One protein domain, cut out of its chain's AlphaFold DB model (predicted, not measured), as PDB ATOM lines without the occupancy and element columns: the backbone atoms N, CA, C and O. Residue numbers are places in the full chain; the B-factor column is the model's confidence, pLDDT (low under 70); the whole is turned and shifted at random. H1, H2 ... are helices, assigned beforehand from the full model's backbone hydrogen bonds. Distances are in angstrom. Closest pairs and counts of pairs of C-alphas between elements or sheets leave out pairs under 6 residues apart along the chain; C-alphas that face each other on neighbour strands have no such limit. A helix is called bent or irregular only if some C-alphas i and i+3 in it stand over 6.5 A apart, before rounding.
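Overview. This is residues 705 to 801 of the 801 residues of the protein "Pentapeptide repeat-containing protein" of Jiella endophytica (UniProt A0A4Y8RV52). One long helix, H5, runs along one side of a small helical cluster; H4 packs on it in the middle, H1 covers the other side of H4, H3 sits beside H4 and H5, and H2 slants between H1 and H5 at steep tilts. Residues 795 to 801, of which 795 to 800 belong to H5, stick out at one end of the long axis, and the H1 to H2 link lies at the other. The printed part has 97 residues with five named helices, H1 to H5 in chain order, and no named strand: all helix. It is compact, radius of gyration of the C-alphas 13.4 A, with an elongated outline spanning 49 by 27 by 25 A.

Along the chain. H5, residues 777 to 800, is 34.9 A long and ends with C-alpha 800 at (-17.843, 35.984, 9.601). H4 is residues 750 to 760, 15.2 A; H3 is 741 to 748, 11.1 A; H2 is 729 to 738, 14.3 A. H1, residues 705 to 718, 19.7 A, begins with C-alpha 705 at (-9.668, 44.268, 31.743); it is irregular, but only just: C-alphas 708 and 711 are 6.8 A apart.

Arrangement. H5, with residues 783 to 794 alone, touches H4 in a hairpin, a shallow tilt of 31 degrees, opposite ways; the closest C-alphas, of Ala 750 and Ala 790, are 4.8 A apart. H4 touches H1 at 8 degrees, the same way, closest at the C-alphas of Ile 714 and Ala 756, 6.3 A. H3 and H4 form a hairpin, with the C-alphas of Leu 746 and Ala 753 closest at 4.9 A. H2 touches H5 residues 779 to 783 alone at a steep tilt of 53 degrees, the C-alphas of Ala 737 and Ala 779 closest at 5.5 A. H1 and H5 are apart. Each O i to N i+4 pair is within hydrogen-bond range in H2, H3, H4 and H5; in H1, 8 of 10 are.

Size, cuts and confidence. The C-alphas farthest apart, of Thr 724 and Thr 800, are 49.6 A apart. The printed part has no cut and ends at the chain's last residue; the H4 to H5 link, 16 residues, is long. The pLDDT is under 70 at residues 707, 720 to 728, 765 and 798 to 801.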
ATOM      1  N   TRP A 705      -9.057  45.275  30.879       74.69
ATOM      2  CA  TRP A 705      -9.668  44.268  31.743       74.69
ATOM      3  C   TRP A 705      -9.095  42.844  31.735       74.69
ATOM      4  O   TRP A 705      -8.147  42.464  32.432       74.69
ATOM      5  N   ALA A 706      -9.756  42.065  30.876       71.75
ATOM      6  CA  ALA A 706      -9.605  40.645  30.606       71.75
ATOM      7  C   ALA A 706      -8.172  40.252  30.222       71.75
ATOM      8  O   ALA A 706      -7.537  39.456  30.910       71.75
ATOM      9  N   ALA A 707      -7.636  40.847  29.154       68.75
ATOM     10  CA  ALA A 707      -6.509  41.736  29.354       68.75
ATOM     11  C   ALA A 707      -5.416  41.374  30.374       68.75
ATOM     12  O   ALA A 707      -4.749  40.338  30.363       68.75
ATOM     13  N   MET A 708      -5.222  42.339  31.252       70.88
ATOM     14  CA  MET A 708      -4.199  42.372  32.283       70.88
ATOM     15  C   MET A 708      -4.417  41.305  33.361       70.88
ATOM     16  O   MET A 708      -3.469  40.914  34.037       70.88
ATOM     17  N   ASN A 709      -5.651  40.819  33.519       74.81
ATOM     18  CA  ASN A 709      -6.033  40.025  34.683       74.81
ATOM     19  C   ASN A 709      -6.183  38.529  34.437       74.81
ATOM     20  O   ASN A 709      -6.149  37.776  35.406       74.81
ATOM     21  N   ALA A 710      -6.272  38.066  33.187       77.56
ATOM     22  CA  ALA A 710      -6.271  36.631  32.895       77.56
ATOM     23  C   ALA A 710      -5.032  35.937  33.491       77.56
ATOM     24  O   ALA A 710      -5.151  34.878  34.100       77.56
ATOM     25  N   GLU A 711      -3.855  36.564  33.401       77.94
ATOM     26  CA  GLU A 711      -2.630  36.028  34.005       77.94
ATOM     27  C   GLU A 711      -2.649  36.086  35.532       77.94
ATOM     28  O   GLU A 711      -2.178  35.150  36.167       77.94
ATOM     29  N   ALA A 712      -3.231  37.128  36.134       79.69
ATOM     30  CA  ALA A 712      -3.375  37.227  37.586       79.69
ATOM     31  C   ALA A 712      -4.339  36.167  38.143       79.69
ATOM     32  O   ALA A 712      -4.043  35.547  39.163       79.69
ATOM     33  N   ILE A 713      -5.452  35.914  37.448       80.38
ATOM     34  CA  ILE A 713      -6.429  34.864  37.772       80.38
ATOM     35  C   ILE A 713      -5.769  33.485  37.655       80.38
ATOM     36  O   ILE A 713      -5.827  32.689  38.593       80.38
ATOM     37  N   ILE A 714      -5.075  33.221  36.543       81.75
ATOM     38  CA  ILE A 714      -4.304  31.986  36.357       81.75
ATOM     39  C   ILE A 714      -3.242  31.863  37.453       81.75
ATOM     40  O   ILE A 714      -3.130  30.813  38.067       81.75
ATOM     41  N   ALA A 715      -2.493  32.920  37.766       83.12
ATOM     42  CA  ALA A 715      -1.463  32.892  38.800       83.12
ATOM     43  C   ALA A 715      -2.036  32.683  40.207       83.12
ATOM     44  O   ALA A 715      -1.384  32.045  41.031       83.12
ATOM     45  N   ALA A 716      -3.233  33.197  40.502       82.00
ATOM     46  CA  ALA A 716      -3.928  32.959  41.763       82.00
ATOM     47  C   ALA A 716      -4.371  31.493  41.894       82.00
ATOM     48  O   ALA A 716      -4.193  30.897  42.954       82.00
ATOM     49  N   ALA A 717      -4.872  30.895  40.811       82.94
ATOM     50  CA  ALA A 717      -5.258  29.486  40.765       82.94
ATOM     51  C   ALA A 717      -4.055  28.527  40.747       82.94
ATOM     52  O   ALA A 717      -4.071  27.480  41.386       82.94
ATOM     53  N   CYS A 718      -3.005  28.876  40.006       80.94
ATOM     54  CA  CYS A 718      -1.869  28.011  39.703       80.94
ATOM     55  C   CYS A 718      -0.685  28.195  40.642       80.94
ATOM     56  O   CYS A 718       0.341  27.548  40.421       80.94
ATOM     57  N   ARG A 719      -0.789  29.070  41.654       74.38
ATOM     58  CA  ARG A 719       0.304  29.361  42.584       74.38
ATOM     59  C   ARG A 719       0.761  28.057  43.243       74.38
ATOM     60  O   ARG A 719       0.101  27.524  44.129       74.38
ATOM     61  N   ALA A 720       1.872  27.518  42.750       56.25
ATOM     62  CA  ALA A 720       2.469  26.301  43.266       56.25
ATOM     63  C   ALA A 720       3.041  26.566  44.659       56.25
ATOM     64  O   ALA A 720       3.437  27.694  44.956       56.25
ATOM     65  N   ASN A 721       3.097  25.519  45.482       51.38
ATOM     66  CA  ASN A 721       3.750  25.505  46.788       51.38
ATOM     67  C   ASN A 721       5.101  26.242  46.736       51.38
ATOM     68  O   ASN A 721       6.104  25.698  46.279       51.38
ATOM     69  N   GLY A 722       5.117  27.496  47.191       42.41
ATOM     70  CA  GLY A 722       6.355  28.172  47.552       42.41
ATOM     71  C   GLY A 722       6.955  27.520  48.805       42.41
ATOM     72  O   GLY A 722       6.319  26.655  49.412       42.41
ATOM     73  N   PRO A 723       8.142  27.956  49.260       40.56
ATOM     74  CA  PRO A 723       8.775  27.439  50.481       40.56
ATOM     75  C   PRO A 723       7.884  27.549  51.738       40.56
ATOM     76  O   PRO A 723       8.127  26.872  52.734       40.56
ATOM     77  N   THR A 724       6.815  28.347  51.677       41.19
ATOM     78  CA  THR A 724       5.673  28.314  52.593       41.19
ATOM     79  C   THR A 724       4.503  27.572  51.926       41.19
ATOM     80  O   THR A 724       3.807  28.144  51.089       41.19
ATOM     81  N   ASN A 725       4.300  26.297  52.270       44.69
ATOM     82  CA  ASN A 725       3.225  25.431  51.760       44.69
ATOM     83  C   ASN A 725       1.828  26.085  51.859       44.69
ATOM     84  O   ASN A 725       1.167  26.001  52.897       44.69
ATOM     85  N   TYR A 726       1.342  26.702  50.780       51.00
ATOM     86  CA  TYR A 726      -0.046  27.149  50.674       51.00
ATOM     87  C   TYR A 726      -0.914  25.976  50.204       51.00
ATOM     88  O   TYR A 726      -1.175  25.816  49.015       51.00
ATOM     89  N   PHE A 727      -1.431  25.185  51.151       59.03
ATOM     90  CA  PHE A 727      -2.412  24.107  50.916       59.03
ATOM     91  C   PHE A 727      -3.740  24.574  50.251       59.03
ATOM     92  O   PHE A 727      -4.639  23.767  50.034       59.03
ATOM     93  N   GLY A 728      -3.889  25.864  49.916       65.31
ATOM     94  CA  GLY A 728      -5.110  26.470  49.374       65.31
ATOM     95  C   GLY A 728      -5.205  26.568  47.844       65.31
ATOM     96  O   GLY A 728      -6.280  26.904  47.350       65.31
ATOM     97  N   ALA A 729      -4.142  26.282  47.081       77.75
ATOM     98  CA  ALA A 729      -4.140  26.494  45.623       77.75
ATOM     99  C   ALA A 729      -5.218  25.686  44.860       77.75
ATOM    100  O   ALA A 729      -5.952  26.296  44.079       77.75
ATOM    101  N   PRO A 730      -5.442  24.382  45.146       83.88
ATOM    102  CA  PRO A 730      -6.546  23.640  44.532       83.88
ATOM    103  C   PRO A 730      -7.916  24.238  44.842       83.88
ATOM    104  O   PRO A 730      -8.824  24.198  44.014       83.88
ATOM    105  N   HIS A 731      -8.088  24.821  46.028       87.06
ATOM    106  CA  HIS A 731      -9.340  25.465  46.405       87.06
ATOM    107  C   HIS A 731      -9.533  26.798  45.684       87.06
ATOM    108  O   HIS A 731     -10.624  27.043  45.179       87.06
ATOM    109  N   ALA A 732      -8.482  27.609  45.546       87.19
ATOM    110  CA  ALA A 732      -8.521  28.828  44.742       87.19
ATOM    111  C   ALA A 732      -8.861  28.522  43.272       87.19
ATOM    112  O   ALA A 732      -9.738  29.168  42.705       87.19
ATOM    113  N   ALA A 733      -8.240  27.494  42.681       86.94
ATOM    114  CA  ALA A 733      -8.536  27.047  41.320       86.94
ATOM    115  C   ALA A 733      -9.989  26.561  41.165       86.94
ATOM    116  O   ALA A 733     -10.678  26.962  40.226       86.94
ATOM    117  N   ASN A 734     -10.481  25.750  42.109       87.88
ATOM    118  CA  ASN A 734     -11.884  25.326  42.153       87.88
ATOM    119  C   ASN A 734     -12.846  26.519  42.260       87.88
ATOM    120  O   ASN A 734     -13.863  26.557  41.568       87.88
ATOM    121  N   GLY A 735     -12.517  27.489  43.113       85.94
ATOM    122  CA  GLY A 735     -13.276  28.720  43.294       85.94
ATOM    123  C   GLY A 735     -13.358  29.535  42.011       85.94
ATOM    124  O   GLY A 735     -14.451  29.770  41.516       85.94
ATOM    125  N   ILE A 736     -12.216  29.859  41.399       87.69
ATOM    126  CA  ILE A 736     -12.131  30.608  40.130       87.69
ATOM    127  C   ILE A 736     -12.909  29.918  39.001       87.69
ATOM    128  O   ILE A 736     -13.544  30.577  38.181       87.69
ATOM    129  N   ALA A 737     -12.884  28.586  38.960       87.06
ATOM    130  CA  ALA A 737     -13.637  27.816  37.978       87.06
ATOM    131  C   ALA A 737     -15.163  27.901  38.171       87.06
ATOM    132  O   ALA A 737     -15.901  27.644  37.225       87.06
ATOM    133  N   THR A 738     -15.647  28.212  39.377       86.75
ATOM    134  CA  THR A 738     -17.071  28.091  39.741       86.75
ATOM    135  C   THR A 738     -17.724  29.387  40.214       86.75
ATOM    136  O   THR A 738     -18.948  29.455  40.253       86.75
ATOM    137  N   ASN A 739     -16.947  30.419  40.535       83.19
ATOM    138  CA  ASN A 739     -17.421  31.693  41.079       83.19
ATOM    139  C   ASN A 739     -17.889  32.699  40.013       83.19
ATOM    140  O   ASN A 739     -18.178  33.838  40.352       83.19
ATOM    141  N   GLY A 740     -17.928  32.315  38.734       82.69
ATOM    142  CA  GLY A 740     -18.383  33.182  37.646       82.69
ATOM    143  C   GLY A 740     -17.332  34.147  37.085       82.69
ATOM    144  O   GLY A 740     -17.566  34.745  36.036       82.69
ATOM    145  N   VAL A 741     -16.141  34.263  37.687       82.44
ATOM    146  CA  VAL A 741     -15.088  35.174  37.194       82.44
ATOM    147  C   VAL A 741     -14.656  34.810  35.769       82.44
ATOM    148  O   VAL A 741     -14.487  35.690  34.922       82.44
ATOM    149  N   LEU A 742     -14.532  33.513  35.467       84.62
ATOM    150  CA  LEU A 742     -14.226  33.052  34.110       84.62
ATOM    151  C   LEU A 742     -15.394  33.223  33.129       84.62
ATOM    152  O   LEU A 742     -15.145  33.398  31.939       84.62
ATOM    153  N   ASP A 743     -16.642  33.223  33.600       85.62
ATOM    154  CA  ASP A 743     -17.811  33.508  32.757       85.62
ATOM    155  C   ASP A 743     -17.846  34.989  32.360       85.62
ATOM    156  O   ASP A 743     -18.067  35.330  31.196       85.62
ATOM    157  N   GLY A 744     -17.534  35.876  33.311       79.88
ATOM    158  CA  GLY A 744     -17.299  37.291  33.037       79.88
ATOM    159  C   GLY A 744     -16.191  37.477  32.002       79.88
ATOM    160  O   GLY A 744     -16.383  38.188  31.017       79.88
ATOM    161  N   LEU A 745     -15.070  36.766  32.155       82.31
ATOM    162  CA  LEU A 745     -13.975  36.781  31.183       82.31
ATOM    163  C   LEU A 745     -14.410  36.272  29.800       82.31
ATOM    164  O   LEU A 745     -14.065  36.887  28.794       82.31
ATOM    165  N   LEU A 746     -15.188  35.188  29.740       85.94
ATOM    166  CA  LEU A 746     -15.711  34.598  28.504       85.94
ATOM    167  C   LEU A 746     -16.598  35.578  27.733       85.94
ATOM    168  O   LEU A 746     -16.484  35.664  26.511       85.94
ATOM    169  N   SER A 747     -17.441  36.332  28.443       84.38
ATOM    170  CA  SER A 747     -18.321  37.339  27.837       84.38
ATOM    171  C   SER A 747     -17.568  38.503  27.179       84.38
ATOM    172  O   SER A 747     -18.121  39.188  26.322       84.38
ATOM    173  N   ILE A 748     -16.304  38.708  27.559       82.56
ATOM    174  CA  ILE A 748     -15.471  39.832  27.131       82.56
ATOM    175  C   ILE A 748     -14.425  39.389  26.098       82.56
ATOM    176  O   ILE A 748     -14.284  40.006  25.043       82.56
ATOM    177  N   ASP A 749     -13.650  38.348  26.413       87.38
ATOM    178  CA  ASP A 749     -12.557  37.826  25.591       87.38
ATOM    179  C   ASP A 749     -12.548  36.291  25.638       87.38
ATOM    180  O   ASP A 749     -11.891  35.649  26.471       87.38
ATOM    181  N   ALA A 750     -13.252  35.695  24.674       88.56
ATOM    182  CA  ALA A 750     -13.330  34.249  24.517       88.56
ATOM    183  C   ALA A 750     -11.949  33.589  24.333       88.56
ATOM    184  O   ALA A 750     -11.763  32.459  24.783       88.56
ATOM    185  N   LYS A 751     -10.947  34.262  23.739       89.94
ATOM    186  CA  LYS A 751      -9.601  33.676  23.558       89.94
ATOM    187  C   LYS A 751      -8.899  33.491  24.900       89.94
ATOM    188  O   LYS A 751      -8.290  32.446  25.134       89.94
ATOM    189  N   ARG A 752      -8.987  34.480  25.792       88.75
ATOM    190  CA  ARG A 752      -8.367  34.408  27.127       88.75
ATOM    191  C   ARG A 752      -9.114  33.479  28.061       88.75
ATOM    192  O   ARG A 752      -8.459  32.714  28.763       88.75
ATOM    193  N   ALA A 753     -10.444  33.487  28.027       87.94
ATOM    194  CA  ALA A 753     -11.245  32.528  28.785       87.94
ATOM    195  C   ALA A 753     -10.908  31.086  28.385       87.94
ATOM    196  O   ALA A 753     -10.640  30.251  29.249       87.94
ATOM    197  N   ARG A 754     -10.795  30.823  27.075       91.25
ATOM    198  CA  ARG A 754     -10.320  29.542  26.536       91.25
ATOM    199  C   ARG A 754      -8.933  29.173  27.060       91.25
ATOM    200  O   ARG A 754      -8.722  28.046  27.494       91.25
ATOM    201  N   SER A 755      -7.980  30.108  27.014       89.12
ATOM    202  CA  SER A 755      -6.614  29.878  27.501       89.12
ATOM    203  C   SER A 755      -6.586  29.569  28.999       89.12
ATOM    204  O   SER A 755      -5.970  28.582  29.393       89.12
ATOM    205  N   ALA A 756      -7.297  30.344  29.820       88.44
ATOM    206  CA  ALA A 756      -7.407  30.094  31.252       88.44
ATOM    207  C   ALA A 756      -8.016  28.713  31.535       88.44
ATOM    208  O   ALA A 756      -7.465  27.957  32.334       88.44
ATOM    209  N   ALA A 757      -9.088  28.336  30.827       89.69
ATOM    210  CA  ALA A 757      -9.711  27.023  30.971       89.69
ATOM    211  C   ALA A 757      -8.756  25.873  30.605       89.69
ATOM    212  O   ALA A 757      -8.684  24.884  31.332       89.69
ATOM    213  N   LEU A 758      -7.972  26.004  29.528       90.06
ATOM    214  CA  LEU A 758      -6.976  24.998  29.135       90.06
ATOM    215  C   LEU A 758      -5.853  24.837  30.165       90.06
ATOM    216  O   LEU A 758      -5.468  23.703  30.460       90.06
ATOM    217  N   VAL A 759      -5.354  25.943  30.725       89.12
ATOM    218  CA  VAL A 759      -4.321  25.922  31.773       89.12
ATOM    219  C   VAL A 759      -4.854  25.249  33.039       89.12
ATOM    220  O   VAL A 759      -4.203  24.355  33.578       89.12
ATOM    221  N   LEU A 760      -6.062  25.611  33.480       87.38
ATOM    222  CA  LEU A 760      -6.692  25.018  34.663       87.38
ATOM    223  C   LEU A 760      -7.084  23.550  34.459       87.38
ATOM    224  O   LEU A 760      -7.059  22.781  35.407       87.38
ATOM    225  N   LEU A 761      -7.398  23.116  33.239       88.25
ATOM    226  CA  LEU A 761      -7.615  21.695  32.935       88.25
ATOM    227  C   LEU A 761      -6.306  20.895  32.823       88.25
ATOM    228  O   LEU A 761      -6.359  19.684  32.605       88.25
ATOM    229  N   GLY A 762      -5.141  21.544  32.924       85.38
ATOM    230  CA  GLY A 762      -3.838  20.909  32.713       85.38
ATOM    231  C   GLY A 762      -3.612  20.448  31.268       85.38
ATOM    232  O   GLY A 762      -2.792  19.568  31.026       85.38
ATOM    233  N   ARG A 763      -4.361  21.004  30.306       86.88
ATOM    234  CA  ARG A 763      -4.275  20.669  28.873       86.88
ATOM    235  C   ARG A 763      -3.355  21.617  28.097       86.88
ATOM    236  O   ARG A 763      -3.058  21.350  26.936       86.88
ATOM    237  N   ASP A 764      -2.904  22.709  28.715       81.00
ATOM    238  CA  ASP A 764      -1.893  23.593  28.133       81.00
ATOM    239  C   ASP A 764      -0.483  23.010  28.330       81.00
ATOM    240  O   ASP A 764       0.095  23.067  29.416       81.00
ATOM    241  N   LEU A 765       0.075  22.451  27.252       65.06
ATOM    242  CA  LEU A 765       1.403  21.826  27.231       65.06
ATOM    243  C   LEU A 765       2.547  22.811  27.545       65.06
ATOM    244  O   LEU A 765       3.647  22.365  27.866       65.06
ATOM    245  N   GLY A 766       2.314  24.128  27.454       73.69
ATOM    246  CA  GLY A 766       3.333  25.160  27.681       73.69
ATOM    247  C   GLY A 766       3.317  25.810  29.069       73.69
ATOM    248  O   GLY A 766       4.270  26.511  29.409       73.69
ATOM    249  N   LYS A 767       2.262  25.611  29.872       75.56
ATOM    250  CA  LYS A 767       2.072  26.277  31.175       75.56
ATOM    251  C   LYS A 767       1.526  25.291  32.219       75.56
ATOM    252  O   LYS A 767       0.310  25.217  32.405       75.56
ATOM    253  N   PRO A 768       2.388  24.533  32.926       73.12
ATOM    254  CA  PRO A 768       1.924  23.651  33.989       73.12
ATOM    255  C   PRO A 768       1.300  24.472  35.123       73.12
ATOM    256  O   PRO A 768       1.871  25.465  35.573       73.12
ATOM    257  N   CYS A 769       0.135  24.037  35.599       80.38
ATOM    258  CA  CYS A 769      -0.595  24.652  36.703       80.38
ATOM    259  C   CYS A 769      -0.650  23.673  37.885       80.38
ATOM    260  O   CYS A 769      -1.582  22.878  37.963       80.38
ATOM    261  N   PRO A 770       0.322  23.682  38.818       76.06
ATOM    262  CA  PRO A 770       0.316  22.742  39.943       76.06
ATOM    263  C   PRO A 770      -0.930  22.877  40.825       76.06
ATOM    264  O   PRO A 770      -1.459  21.884  41.305       76.06
ATOM    265  N   GLY A 771      -1.464  24.094  40.973       72.12
ATOM    266  CA  GLY A 771      -2.731  24.327  41.675       72.12
ATOM    267  C   GLY A 771      -3.957  23.688  41.007       72.12
ATOM    268  O   GLY A 771      -4.986  23.541  41.655       72.12
ATOM    269  N   ALA A 772      -3.860  23.246  39.749       75.75
ATOM    270  CA  ALA A 772      -4.913  22.471  39.096       75.75
ATOM    271  C   ALA A 772      -4.907  20.976  39.479       75.75
ATOM    272  O   ALA A 772      -5.885  20.265  39.214       75.75
ATOM    273  N   GLU A 773      -3.842  20.484  40.120       74.12
ATOM    274  CA  GLU A 773      -3.736  19.110  40.611       74.12
ATOM    275  C   GLU A 773      -4.669  18.926  41.824       74.12
ATOM    276  O   GLU A 773      -4.304  19.144  42.975       74.12
ATOM    277  N   GLY A 774      -5.940  18.598  41.557       75.81
ATOM    278  CA  GLY A 774      -6.977  18.450  42.589       75.81
ATOM    279  C   GLY A 774      -8.275  19.224  42.344       75.81
ATOM    280  O   GLY A 774      -9.106  19.320  43.251       75.81
ATOM    281  N   ILE A 775      -8.484  19.766  41.139       84.06
ATOM    282  CA  ILE A 775      -9.771  20.366  40.762       84.06
ATOM    283  C   ILE A 775     -10.893  19.311  40.821       84.06
ATOM    284  O   ILE A 775     -10.748  18.180  40.348       84.06
ATOM    285  N   SER A 776     -12.016  19.699  41.424       85.25
ATOM    286  CA  SER A 776     -13.233  18.902  41.581       85.25
ATOM    287  C   SER A 776     -13.906  18.617  40.240       85.25
ATOM    288  O   SER A 776     -13.794  19.400  39.298       85.25
ATOM    289  N   ASP A 777     -14.665  17.527  40.150       88.19
ATOM    290  CA  ASP A 777     -15.352  17.171  38.902       88.19
ATOM    291  C   ASP A 777     -16.389  18.226  38.489       88.19
ATOM    292  O   ASP A 777     -16.525  18.519  37.305       88.19
ATOM    293  N   LYS A 778     -17.028  18.892  39.463       87.56
ATOM    294  CA  LYS A 778     -17.905  20.048  39.218       87.56
ATOM    295  C   LYS A 778     -17.154  21.200  38.544       87.56
ATOM    296  O   LYS A 778     -17.635  21.763  37.565       87.56
ATOM    297  N   ALA A 779     -15.972  21.541  39.053       88.00
ATOM    298  CA  ALA A 779     -15.149  22.592  38.471       88.00
ATOM    299  C   ALA A 779     -14.599  22.189  37.092       88.00
ATOM    300  O   ALA A 779     -14.622  23.008  36.181       88.00
ATOM    301  N   LYS A 780     -14.193  20.927  36.887       91.12
ATOM    302  CA  LYS A 780     -13.807  20.421  35.555       91.12
ATOM    303  C   LYS A 780     -14.950  20.539  34.554       91.12
ATOM    304  O   LYS A 780     -14.735  21.078  33.477       91.12
ATOM    305  N   ALA A 781     -16.153  20.102  34.927       92.25
ATOM    306  CA  ALA A 781     -17.334  20.209  34.076       92.25
ATOM    307  C   ALA A 781     -17.622  21.671  33.703       92.25
ATOM    308  O   ALA A 781     -17.890  21.970  32.543       92.25
ATOM    309  N   ARG A 782     -17.491  22.601  34.660       92.88
ATOM    310  CA  ARG A 782     -17.653  24.033  34.383       92.88
ATOM    311  C   ARG A 782     -16.571  24.581  33.450       92.88
ATOM    312  O   ARG A 782     -16.884  25.345  32.546       92.88
ATOM    313  N   LEU A 783     -15.314  24.174  33.625       92.00
ATOM    314  CA  LEU A 783     -14.222  24.567  32.729       92.00
ATOM    315  C   LEU A 783     -14.408  24.009  31.310       92.00
ATOM    316  O   LEU A 783     -14.105  24.705  30.346       92.00
ATOM    317  N   GLU A 784     -14.916  22.782  31.167       94.25
ATOM    318  CA  GLU A 784     -15.245  22.192  29.863       94.25
ATOM    319  C   GLU A 784     -16.395  22.929  29.171       94.25
ATOM    320  O   GLU A 784     -16.326  23.176  27.967       94.25
ATOM    321  N   ASP A 785     -17.404  23.349  29.931       94.00
ATOM    322  CA  ASP A 785     -18.504  24.176  29.435       94.00
ATOM    323  C   ASP A 785     -18.005  25.542  28.930       94.00
ATOM    324  O   ASP A 785     -18.303  25.943  27.801       94.00
ATOM    325  N   ILE A 786     -17.158  26.220  29.712       92.31
ATOM    326  CA  ILE A 786     -16.513  27.484  29.317       92.31
ATOM    327  C   ILE A 786     -15.661  27.288  28.056       92.31
ATOM    328  O   ILE A 786     -15.699  28.123  27.150       92.31
ATOM    329  N   LEU A 787     -14.916  26.183  27.968       93.88
ATOM    330  CA  LEU A 787     -14.086  25.858  26.809       93.88
ATOM    331  C   LEU A 787     -14.934  25.678  25.543       93.88
ATOM    332  O   LEU A 787     -14.624  26.280  24.515       93.88
ATOM    333  N   ALA A 788     -16.025  24.914  25.628       93.75
ATOM    334  CA  ALA A 788     -16.935  24.680  24.509       93.75
ATOM    335  C   ALA A 788     -17.599  25.981  24.024       93.75
ATOM    336  O   ALA A 788     -17.662  26.239  22.818       93.75
ATOM    337  N   HIS A 789     -18.043  26.836  24.950       93.62
ATOM    338  CA  HIS A 789     -18.604  28.148  24.618       93.62
ATOM    339  C   HIS A 789     -17.572  29.070  23.969       93.62
ATOM    340  O   HIS A 789     -17.882  29.763  22.992       93.62
ATOM    341  N   ALA A 790     -16.341  29.073  24.475       92.75
ATOM    342  CA  ALA A 790     -15.267  29.857  23.891       92.75
ATOM    343  C   ALA A 790     -14.947  29.388  22.465       92.75
ATOM    344  O   ALA A 790     -14.892  30.213  21.554       92.75
ATOM    345  N   ASP A 791     -14.817  28.076  22.241       92.81
ATOM    346  CA  ASP A 791     -14.565  27.492  20.918       92.81
ATOM    347  C   ASP A 791     -15.679  27.833  19.919       92.81
ATOM    348  O   ASP A 791     -15.399  28.255  18.795       92.81
ATOM    349  N   ALA A 792     -16.945  27.732  20.336       91.81
ATOM    350  CA  ALA A 792     -18.092  28.098  19.505       91.81
ATOM    351  C   ALA A 792     -18.141  29.602  19.176       91.81
ATOM    352  O   ALA A 792     -18.566  29.996  18.088       91.81
ATOM    353  N   THR A 793     -17.714  30.456  20.106       90.69
ATOM    354  CA  THR A 793     -17.660  31.912  19.899       90.69
ATOM    355  C   THR A 793     -16.549  32.277  18.913       90.69
ATOM    356  O   THR A 793     -16.749  33.093  18.012       90.69
ATOM    357  N   LEU A 794     -15.393  31.621  19.032       90.25
ATOM    358  CA  LEU A 794     -14.246  31.826  18.150       90.25
ATOM    359  C   LEU A 794     -14.488  31.274  16.742       90.25
ATOM    360  O   LEU A 794     -14.118  31.937  15.777       90.25
ATOM    361  N   SER A 795     -15.157  30.123  16.605       87.19
ATOM    362  CA  SER A 795     -15.479  29.547  15.292       87.19
ATOM    363  C   SER A 795     -16.450  30.424  14.495       87.19
ATOM    364  O   SER A 795     -16.251  30.640  13.298       87.19
ATOM    365  N   LYS A 796     -17.460  31.001  15.163       83.06
ATOM    366  CA  LYS A 796     -18.386  31.970  14.555       83.06
ATOM    367  C   LYS A 796     -17.659  33.225  14.084       83.06
ATOM    368  O   LYS A 796     -17.922  33.682  12.976       83.06
ATOM    369  N   SER A 797     -16.722  33.733  14.885       71.50
ATOM    370  CA  SER A 797     -15.870  34.875  14.529       71.50
ATOM    371  C   SER A 797     -15.010  34.605  13.290       71.50
ATOM    372  O   SER A 797     -14.850  35.506  12.475       71.50
ATOM    373  N   THR A 798     -14.480  33.390  13.122       64.69
ATOM    374  CA  THR A 798     -13.699  33.013  11.929       64.69
ATOM    375  C   THR A 798     -14.543  32.711  10.692       64.69
ATOM    376  O   THR A 798     -13.990  32.669   9.606       64.69
ATOM    377  N   ALA A 799     -15.851  32.477  10.836       59.25
ATOM    378  CA  ALA A 799     -16.765  32.258   9.709       59.25
ATOM    379  C   ALA A 799     -17.436  33.553   9.205       59.25
ATOM    380  O   ALA A 799     -18.081  33.541   8.161       59.25
ATOM    381  N   THR A 800     -17.337  34.646   9.972       51.84
ATOM    382  CA  THR A 800     -17.843  35.984   9.601       51.84
ATOM    383  C   THR A 800     -16.752  36.927   9.084       51.84
ATOM    384  O   THR A 800     -17.089  37.961   8.508       51.84
ATOM    385  N   GLN A 801     -15.479  36.576   9.287       42.34
ATOM    386  CA  GLN A 801     -14.322  37.140   8.581       42.34
ATOM    387  C   GLN A 801     -14.051  36.334   7.316       42.34
ATOM    388  O   GLN A 801     -13.600  36.960   6.332       42.34
TER     389      GLN A 801